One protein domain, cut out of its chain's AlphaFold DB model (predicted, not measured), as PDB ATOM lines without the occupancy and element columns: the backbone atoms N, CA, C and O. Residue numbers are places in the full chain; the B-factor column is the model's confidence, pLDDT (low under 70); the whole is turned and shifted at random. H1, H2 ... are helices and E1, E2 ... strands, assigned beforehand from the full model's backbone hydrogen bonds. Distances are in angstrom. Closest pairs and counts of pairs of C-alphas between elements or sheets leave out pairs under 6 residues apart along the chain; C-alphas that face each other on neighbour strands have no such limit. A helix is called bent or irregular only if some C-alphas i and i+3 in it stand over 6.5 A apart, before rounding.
ATOM      1  N   MET A   1     -17.327  17.587 -52.878       86.75
ATOM      2  CA  MET A   1     -16.860  17.859 -51.506       86.75
ATOM      3  C   MET A   1     -15.789  16.842 -51.195       86.75
ATOM      4  O   MET A   1     -16.010  15.669 -51.470       86.75
ATOM      5  N   GLU A   2     -14.667  17.292 -50.659       92.94
ATOM      6  CA  GLU A   2     -13.530  16.451 -50.294       92.94
ATOM      7  C   GLU A   2     -13.162  16.704 -48.830       92.94
ATOM      8  O   GLU A   2     -13.361  17.808 -48.312       92.94
ATOM      9  N   ILE A   3     -12.664  15.664 -48.159       94.00
ATOM     10  CA  ILE A   3     -12.202  15.720 -46.772       94.00
ATOM     11  C   ILE A   3     -10.785  15.161 -46.744       94.00
ATOM     12  O   ILE A   3     -10.564  14.000 -47.087       94.00
ATOM     13  N   PHE A   4      -9.841  15.984 -46.311       94.12
ATOM     14  CA  PHE A   4      -8.449  15.613 -46.113       94.12
ATOM     15  C   PHE A   4      -8.163  15.508 -44.623       94.12
ATOM     16  O   PHE A   4      -8.606  16.348 -43.839       94.12
ATOM     17  N   THR A   5      -7.412  14.481 -44.236       91.44
ATOM     18  CA  THR A   5      -7.092  14.207 -42.835       91.44
ATOM     19  C   THR A   5      -5.589  14.127 -42.639       91.44
ATOM     20  O   THR A   5      -4.908  13.438 -43.398       91.44
ATOM     21  N   VAL A   6      -5.082  14.762 -41.588       90.56
ATOM     22  CA  VAL A   6      -3.685  14.637 -41.163       90.56
ATOM     23  C   VAL A   6      -3.668  14.214 -39.695       90.56
ATOM     24  O   VAL A   6      -4.285  14.901 -38.880       90.56
ATOM     25  N   PRO A   7      -2.996  13.112 -39.322       87.62
ATOM     26  CA  PRO A   7      -2.806  12.765 -37.919       87.62
ATOM     27  C   PRO A   7      -2.008  13.857 -37.207       87.62
ATOM     28  O   PRO A   7      -0.939  14.238 -37.680       87.62
ATOM     29  N   THR A   8      -2.510  14.360 -36.081       81.81
ATOM     30  CA  THR A   8      -1.796  15.366 -35.277       81.81
ATOM     31  C   THR A   8      -1.069  14.756 -34.097       81.81
ATOM     32  O   THR A   8       0.014  15.211 -33.735       81.81
ATOM     33  N   ASN A   9      -1.624  13.690 -33.522       72.31
ATOM     34  CA  ASN A   9      -0.973  12.934 -32.469       72.31
ATOM     35  C   ASN A   9      -1.351  11.457 -32.597       72.31
ATOM     36  O   ASN A   9      -2.505  11.071 -32.400       72.31
ATOM     37  N   ILE A  10      -0.367  10.630 -32.941       62.72
ATOM     38  CA  ILE A  10      -0.431   9.195 -32.677       62.72
ATOM     39  C   ILE A  10       0.193   9.076 -31.298       62.72
ATOM     40  O   ILE A  10       1.420   9.078 -31.186       62.72
ATOM     41  N   ALA A  11      -0.623   9.081 -30.245       56.03
ATOM     42  CA  ALA A  11      -0.098   8.924 -28.899       56.03
ATOM     43  C   ALA A  11       0.680   7.600 -28.854       56.03
ATOM     44  O   ALA A  11       0.080   6.529 -28.818       56.03
ATOM     45  N   GLN A  12       2.019   7.663 -28.852       54.47
ATOM     46  CA  GLN A  12       2.895   6.480 -28.839       54.47
ATOM     47  C   GLN A  12       2.613   5.558 -27.637       54.47
ATOM     48  O   GLN A  12       3.000   4.394 -27.643       54.47
ATOM     49  N   ASN A  13       1.894   6.072 -26.634       53.69
ATOM     50  CA  ASN A  13       1.634   5.422 -25.358       53.69
ATOM     51  C   ASN A  13       0.176   4.950 -25.202       53.69
ATOM     52  O   ASN A  13      -0.130   4.287 -24.218       53.69
ATOM     53  N   ASN A  14      -0.727   5.292 -26.133       61.22
ATOM     54  CA  ASN A  14      -2.143   4.929 -26.061       61.22
ATOM     55  C   ASN A  14      -2.643   4.542 -27.461       61.22
ATOM     56  O   ASN A  14      -3.246   5.339 -28.173       61.22
ATOM     57  N   LEU A  15      -2.385   3.288 -27.853       67.56
ATOM     58  CA  LEU A  15      -2.796   2.701 -29.143       67.56
ATOM     59  C   LEU A  15      -4.319   2.741 -29.386       67.56
ATOM     60  O   LEU A  15      -4.779   2.442 -30.483       67.56
ATOM     61  N   THR A  16      -5.094   3.101 -28.365       83.06
ATOM     62  CA  THR A  16      -6.556   3.186 -28.364       83.06
ATOM     63  C   THR A  16      -7.087   4.570 -28.743       83.06
ATOM     64  O   THR A  16      -8.302   4.770 -28.733       83.06
ATOM     65  N   GLN A  17      -6.222   5.547 -29.053       87.56
ATOM     66  CA  GLN A  17      -6.638   6.903 -29.426       87.56
ATOM     67  C   GLN A  17      -5.821   7.462 -30.596       87.56
ATOM     68  O   GLN A  17      -4.595   7.357 -30.632       87.56
ATOM     69  N   MET A  18      -6.509   8.122 -31.526       88.00
ATOM     70  CA  MET A  18      -5.908   8.848 -32.639       88.00
ATOM     71  C   MET A  18      -6.564  10.215 -32.780       88.00
ATOM     72  O   MET A  18      -7.786  10.325 -32.884       88.00
ATOM     73  N   THR A  19      -5.738  11.253 -32.839       88.81
ATOM     74  CA  THR A  19      -6.202  12.623 -33.050       88.81
ATOM     75  C   THR A  19      -5.858  13.079 -34.462       88.81
ATOM     76  O   THR A  19      -4.729  12.895 -34.926       88.81
ATOM     77  N   LEU A  20      -6.838  13.656 -35.157       90.75
ATOM     78  CA  LEU A  20      -6.724  14.128 -36.534       90.75
ATOM     79  C   LEU A  20      -7.000  15.634 -36.635       90.75
ATOM     80  O   LEU A  20      -7.822  16.194 -35.911       90.75
ATOM     81  N   SER A  21      -6.378  16.270 -37.620       92.06
ATOM     82  CA  SER A  21      -6.827  17.534 -38.202       92.06
ATOM     83  C   SER A  21      -7.546  17.274 -39.519       92.06
ATOM     84  O   SER A  21      -7.101  16.448 -40.319       92.06
ATOM     85  N   LEU A  22      -8.641  17.995 -39.753       93.19
ATOM     86  CA  LEU A  22      -9.434  17.930 -40.976       93.19
ATOM     87  C   LEU A  22      -9.283  19.215 -41.791       93.19
ATOM     88  O   LEU A  22      -9.385  20.315 -41.250       93.19
ATOM     89  N   SER A  23      -9.140  19.071 -43.103       95.06
ATOM     90  CA  SER A  23      -9.332  20.154 -44.067       95.06
ATOM     91  C   SER A  23     -10.435  19.755 -45.039       95.06
ATOM     92  O   SER A  23     -10.397  18.670 -45.620       95.06
ATOM     93  N   ILE A  24     -11.451  20.601 -45.176       95.00
ATOM     94  CA  ILE A  24     -12.645  20.330 -45.975       95.00
ATOM     95  C   ILE A  24     -12.726  21.360 -47.093       95.00
ATOM     96  O   ILE A  24     -12.645  22.570 -46.859       95.00
ATOM     97  N   SER A  25     -12.918  20.869 -48.313       96.44
ATOM     98  CA  SER A  25     -12.986  21.699 -49.510       96.44
ATOM     99  C   SER A  25     -14.108  21.272 -50.460       96.44
ATOM    100  O   SER A  25     -14.651  20.160 -50.420       96.44
ATOM    101  N   GLY A  26     -14.478  22.194 -51.343       96.44
ATOM    102  CA  GLY A  26     -15.423  21.974 -52.427       96.44
ATOM    103  C   GLY A  26     -16.781  22.617 -52.179       96.44
ATOM    104  O   GLY A  26     -16.923  23.557 -51.403       96.44
ATOM    105  N   ILE A  27     -17.788  22.119 -52.893       96.31
ATOM    106  CA  ILE A  27     -19.110  22.741 -52.953       96.31
ATOM    107  C   ILE A  27     -20.182  21.753 -52.476       96.31
ATOM    108  O   ILE A  27     -20.112  20.559 -52.780       96.31
ATOM    109  N   THR A  28     -21.164  22.258 -51.733       96.25
ATOM    110  CA  THR A  28     -22.400  21.562 -51.345       96.25
ATOM    111  C   THR A  28     -23.626  22.398 -51.719       96.25
ATOM    112  O   THR A  28     -23.504  23.576 -52.047       96.25
ATOM    113  N   HIS A  29     -24.827  21.825 -51.640       96.88
ATOM    114  CA  HIS A  29     -26.045  22.628 -51.727       96.88
ATOM    115  C   HIS A  29     -26.209  23.493 -50.478       96.88
ATOM    116  O   HIS A  29     -26.051  23.007 -49.354       96.88
ATOM    117  N   LYS A  30     -26.642  24.744 -50.652       95.19
ATOM    118  CA  LYS A  30     -26.856  25.698 -49.555       95.19
ATOM    119  C   LYS A  30     -27.751  25.157 -48.436       95.19
ATOM    120  O   LYS A  30     -27.481  25.427 -47.270       95.19
ATOM    121  N   LYS A  31     -28.756  24.332 -48.769       96.38
ATOM    122  CA  LYS A  31     -29.626  23.681 -47.772       96.38
ATOM    123  C   LYS A  31     -28.887  22.741 -46.811       96.38
ATOM    124  O   LYS A  31     -29.357  22.553 -45.701       96.38
ATOM    125  N   TYR A  32     -27.752  22.170 -47.216       96.38
ATOM    126  CA  TYR A  32     -26.960  21.258 -46.385       96.38
ATOM    127  C   TYR A  32     -25.794  21.952 -45.683       96.38
ATOM    128  O   TYR A  32     -25.302  21.438 -44.684       96.38
ATOM    129  N   LEU A  33     -25.355  23.121 -46.168       95.31
ATOM    130  CA  LEU A  33     -24.207  23.841 -45.608       95.31
ATOM    131  C   LEU A  33     -24.379  24.113 -44.107       95.31
ATOM    132  O   LEU A  33     -23.457  23.898 -43.326       95.31
ATOM    133  N   THR A  34     -25.569  24.555 -43.698       94.00
ATOM    134  CA  THR A  34     -25.862  24.862 -42.294       94.00
ATOM    135  C   THR A  34     -25.755  23.630 -41.401       94.00
ATOM    136  O   THR A  34     -25.151  23.708 -40.335       94.00
ATOM    137  N   ASP A  35     -26.312  22.496 -41.823       96.38
ATOM    138  CA  ASP A  35     -26.295  21.282 -41.005       96.38
ATOM    139  C   ASP A  35     -24.913  20.625 -40.985       96.38
ATOM    140  O   ASP A  35     -24.472  20.167 -39.933       96.38
ATOM    141  N   ILE A  36     -24.170  20.687 -42.095       94.69
ATOM    142  CA  ILE A  36     -22.765  20.266 -42.135       94.69
ATOM    143  C   ILE A  36     -21.936  21.112 -41.165       94.69
ATOM    144  O   ILE A  36     -21.229  20.555 -40.331       94.69
ATOM    145  N   ASN A  37     -22.069  22.441 -41.187       92.56
ATOM    146  CA  ASN A  37     -21.328  23.310 -40.268       92.56
ATOM    147  C   ASN A  37     -21.655  23.030 -38.793       92.56
ATOM    148  O   ASN A  37     -20.760  23.100 -37.953       92.56
ATOM    149  N   LYS A  38     -22.903  22.660 -38.465       92.94
ATOM    150  CA  LYS A  38     -23.256  22.217 -37.105       92.94
ATOM    151  C   LYS A  38     -22.513  20.938 -36.722       92.94
ATOM    152  O   LYS A  38     -21.917  20.901 -35.650       92.94
ATOM    153  N   ILE A  39     -22.502  19.925 -37.592       92.44
ATOM    154  CA  ILE A  39     -21.772  18.668 -37.350       92.44
ATOM    155  C   ILE A  39     -20.283  18.955 -37.118       92.44
ATOM    156  O   ILE A  39     -19.719  18.517 -36.117       92.44
ATOM    157  N   LEU A  40     -19.672  19.762 -37.989       91.75
ATOM    158  CA  LEU A  40     -18.262  20.134 -37.877       91.75
ATOM    159  C   LEU A  40     -17.968  20.899 -36.582       91.75
ATOM    160  O   LEU A  40     -16.963  20.632 -35.934       91.75
ATOM    161  N   SER A  41     -18.858  21.794 -36.146       89.31
ATOM    162  CA  SER A  41     -18.669  22.519 -34.881       89.31
ATOM    163  C   SER A  41     -18.628  21.598 -33.655       89.31
ATOM    164  O   SER A  41     -17.872  21.858 -32.723       89.31
ATOM    165  N   VAL A  42     -19.391  20.498 -33.672       89.81
ATOM    166  CA  VAL A  42     -19.374  19.493 -32.600       89.81
ATOM    167  C   VAL A  42     -18.090  18.672 -32.656       89.81
ATOM    168  O   VAL A  42     -17.479  18.428 -31.622       89.81
ATOM    169  N   TRP A  43     -17.658  18.275 -33.855       90.00
ATOM    170  CA  TRP A  43     -16.437  17.488 -34.042       90.00
ATOM    171  C   TRP A  43     -15.170  18.258 -33.673       90.00
ATOM    172  O   TRP A  43     -14.273  17.678 -33.080       90.00
ATOM    173  N   GLY A  44     -15.099  19.557 -33.980       82.81
ATOM    174  CA  GLY A  44     -13.942  20.401 -33.657       82.81
ATOM    175  C   GLY A  44     -13.732  20.642 -32.158       82.81
ATOM    176  O   GLY A  44     -12.749  21.269 -31.770       82.81
ATOM    177  N   ASN A  45     -14.639  20.164 -31.306       76.19
ATOM    178  CA  ASN A  45     -14.439  20.124 -29.870       76.19
ATOM    179  C   ASN A  45     -13.661  18.843 -29.531       76.19
ATOM    180  O   ASN A  45     -14.248  17.770 -29.394       76.19
ATOM    181  N   ASN A  46     -12.338  18.970 -29.399       69.06
ATOM    182  CA  ASN A  46     -11.333  17.920 -29.131       69.06
ATOM    183  C   ASN A  46     -11.596  16.984 -27.924       69.06
ATOM    184  O   ASN A  46     -10.781  16.117 -27.621       69.06
ATOM    185  N   SER A  47     -12.722  17.152 -27.236       75.50
ATOM    186  CA  SER A  47     -13.208  16.320 -26.138       75.50
ATOM    187  C   SER A  47     -14.169  15.204 -26.577       75.50
ATOM    188  O   SER A  47     -14.490  14.329 -25.770       75.50
ATOM    189  N   VAL A  48     -14.628  15.200 -27.835       83.25
ATOM    190  CA  VAL A  48     -15.639  14.253 -28.334       83.25
ATOM    191  C   VAL A  48     -15.004  13.177 -29.218       83.25
ATOM    192  O   VAL A  48     -14.329  13.480 -30.200       83.25
ATOM    193  N   VAL A  49     -15.272  11.907 -28.896       87.00
ATOM    194  CA  VAL A  49     -14.984  10.779 -29.798       87.00
ATOM    195  C   VAL A  49     -15.947  10.857 -30.976       87.00
ATOM    196  O   VAL A  49     -17.158  10.736 -30.786       87.00
ATOM    197  N   ILE A  50     -15.430  11.051 -32.190       90.44
ATOM    198  CA  ILE A  50     -16.279  11.148 -33.387       90.44
ATOM    199  C   ILE A  50     -16.698   9.773 -33.913       90.44
ATOM    200  O   ILE A  50     -17.781   9.624 -34.472       90.44
ATOM    201  N   THR A  51     -15.834   8.772 -33.747       90.62
ATOM    202  CA  THR A  51     -16.062   7.371 -34.110       90.62
ATOM    203  C   THR A  51     -14.956   6.499 -33.510       90.62
ATOM    204  O   THR A  51     -13.941   7.015 -33.036       90.62
ATOM    205  N   THR A  52     -15.124   5.184 -33.582       91.25
ATOM    206  CA  THR A  52     -14.128   4.195 -33.160       91.25
ATOM    207  C   THR A  52     -13.879   3.221 -34.311       91.25
ATOM    208  O   THR A  52     -14.826   2.693 -34.892       91.25
ATOM    209  N   ILE A  53     -12.611   2.985 -34.656       88.69
ATOM    210  CA  ILE A  53     -12.195   2.055 -35.718       88.69
ATOM    211  C   ILE A  53     -11.132   1.126 -35.138       88.69
ATOM    212  O   ILE A  53     -10.110   1.610 -34.667       88.69
ATOM    213  N   ASN A  54     -11.344  -0.193 -35.197       88.94
ATOM    214  CA  ASN A  54     -10.409  -1.198 -34.664       88.94
ATOM    215  C   ASN A  54      -9.948  -0.875 -33.229       88.94
ATOM    216  O   ASN A  54      -8.750  -0.820 -32.958       88.94
ATOM    217  N   ASP A  55     -10.902  -0.574 -32.344       87.81
ATOM    218  CA  ASP A  55     -10.668  -0.183 -30.942       87.81
ATOM    219  C   ASP A  55      -9.832   1.099 -30.744       87.81
ATOM    220  O   ASP A  55      -9.412   1.421 -29.631       87.81
ATOM    221  N   CYS A  56      -9.630   1.873 -31.814       87.25
ATOM    222  CA  CYS A  56      -9.009   3.186 -31.779       87.25
ATOM    223  C   CYS A  56     -10.080   4.277 -31.866       87.25
ATOM    224  O   CYS A  56     -10.787   4.411 -32.869       87.25
ATOM    225  N   ASN A  57     -10.208   5.055 -30.795       90.69
ATOM    226  CA  ASN A  57     -11.089   6.210 -30.731       90.69
ATOM    227  C   ASN A  57     -10.492   7.357 -31.542       90.69
ATOM    228  O   ASN A  57      -9.356   7.771 -31.306       90.69
ATOM    229  N   ILE A  58     -11.279   7.887 -32.473       89.31
ATOM    230  CA  ILE A  58     -10.874   8.998 -33.325       89.31
ATOM    231  C   ILE A  58     -11.395  10.303 -32.729       89.31
ATOM    232  O   ILE A  58     -12.591  10.450 -32.465       89.31
ATOM    233  N   TYR A  59     -10.491  11.261 -32.570       90.94
ATOM    234  CA  TYR A  59     -10.772  12.622 -32.131       90.94
ATOM    235  C   TYR A  59     -10.371  13.602 -33.224       90.94
ATOM    236  O   TYR A  59      -9.417  13.362 -33.967       90.94
ATOM    237  N   ILE A  60     -11.071  14.730 -33.300       91.31
ATOM    238  CA  ILE A  60     -10.706  15.824 -34.196       91.31
ATOM    239  C   ILE A  60     -10.224  17.003 -33.358       91.31
ATOM    240  O   ILE A  60     -10.942  17.512 -32.505       91.31
ATOM    241  N   GLU A  61      -8.994  17.437 -33.596       88.88
ATOM    242  CA  GLU A  61      -8.395  18.579 -32.900       88.88
ATOM    243  C   GLU A  61      -8.703  19.900 -33.595       88.88
ATOM    244  O   GLU A  61      -8.924  20.921 -32.944       88.88
ATOM    245  N   LYS A  62      -8.704  19.887 -34.929       90.81
ATOM    246  CA  LYS A  62      -8.873  21.086 -35.744       90.81
ATOM    247  C   LYS A  62      -9.629  20.765 -37.021       90.81
ATOM    248  O   LYS A  62      -9.417  19.716 -37.628       90.81
ATOM    249  N   ILE A  63     -10.480  21.695 -37.444       93.38
ATOM    250  CA  ILE A  63     -11.206  21.629 -38.712       93.38
ATOM    251  C   ILE A  63     -11.010  22.941 -39.461       93.38
ATOM    252  O   ILE A  63     -11.266  24.017 -38.922       93.38
ATOM    253  N   GLU A  64     -10.585  22.848 -40.715       94.56
ATOM    254  CA  GLU A  64     -10.462  23.978 -41.628       94.56
ATOM    255  C   GLU A  64     -11.483  23.849 -42.758       94.56
ATOM    256  O   GLU A  64     -11.514  22.847 -43.467       94.56
ATOM    257  N   THR A  65     -12.322  24.871 -42.940       94.69
ATOM    258  CA  THR A  65     -13.397  24.886 -43.951       94.69
ATOM    259  C   THR A  65     -13.291  26.070 -44.912       94.69
ATOM    260  O   THR A  65     -14.265  26.416 -45.573       94.69
ATOM    261  N   GLY A  66     -12.128  26.732 -44.984       90.94
ATOM    262  CA  GLY A  66     -11.952  27.977 -45.749       90.94
ATOM    263  C   GLY A  66     -12.251  27.848 -47.248       90.94
ATOM    264  O   GLY A  66     -12.581  28.841 -47.889       90.94
ATOM    265  N   ASN A  67     -12.199  26.624 -47.779       94.00
ATOM    266  CA  ASN A  67     -12.471  26.305 -49.180       94.00
ATOM    267  C   ASN A  67     -13.776  25.508 -49.372       94.00
ATOM    268  O   ASN A  67     -13.926  24.828 -50.389       94.00
ATOM    269  N   PHE A  68     -14.695  25.540 -48.400       95.81
ATOM    270  CA  PHE A  68     -15.976  24.834 -48.449       95.81
ATOM    271  C   PHE A  68     -17.155  25.808 -48.579       95.81
ATOM    272  O   PHE A  68     -17.393  26.637 -47.702       95.81
ATOM    273  N   PHE A  69     -17.914  25.693 -49.672       95.12
ATOM    274  CA  PHE A  69     -18.949  26.661 -50.044       95.12
ATOM    275  C   PHE A  69     -20.303  25.999 -50.317       95.12
ATOM    276  O   PHE A  69     -20.383  24.853 -50.755       95.12
TER     277      PHE A  69
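What this domain is: This is residues 1 to 69 of the 71 residues of an uncharacterized protein of Xenorhabdus bovienii str. feltiae Moldova (UniProt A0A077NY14). A long, strongly twisted and curled sheet of four strands has one helix, H1, packed on it, mainly beside E4. The long inner strands E2 and E4 run the length of the sheet, with E1 along one edge and the short E3 along the other. The printed part has 69 residues, in the order E1, E2, H1, E3, E4; the sheet is mixed, ordered E1, E2, E4, E3, and the class is mixed, helices and strands. It is a rod of 42 by 19 by 17 A, only just compact and close to loose, with a radius of gyration of the C-alphas of 13.1 A.

How they stand to each other: E2, residues 17 to 28, and E4, residues 56 to 69, are parallel at 23 degrees, with N 20 and O 59 2.9 A apart, within hydrogen-bond range. E1, residues 2 to 10, forms an antiparallel hairpin with E2; N 4 and O 23 are 2.8 A apart. E3, residues 49 to 53, forms an antiparallel hairpin with E4; N 58 and O 51 are 2.9 A apart. E1 and E3 are apart. H1, residues 30 to 43, is on the sheet at a height of 6.8 A, only just over none of the strands, with 2 C-alphas falling on E2. The closest C-alphas of H1 and E4, Trp 43 and Ile 60, are 6.0 A apart. In H1, 8 of 10 O i to N i+4 pairs are within hydrogen-bond range.

Where its parts are: E1 spans 23.1 A from C-alpha 2 at (-13.530, 16.451, -50.294). E2 spans 30.7 A and bends by 65 degrees at residue 25. H1 spans 20.4 A and is irregular, only just: C-alphas 31 and 34 are 6.8 A apart. E3 spans 10.9 A. E4 spans 31.4 A, bends by 83 degrees at residue 66 and ends at C-alpha 69 (-18.949, 26.661, -50.044).

The domain as a whole: The C-alphas farthest apart, Asn 13 and Lys 31, are 42.6 A from each other. The printed part has no cut and no long link. Residues 10 to 15 and residue 46 are under pLDDT 70; the mean of the printed part is 87.7.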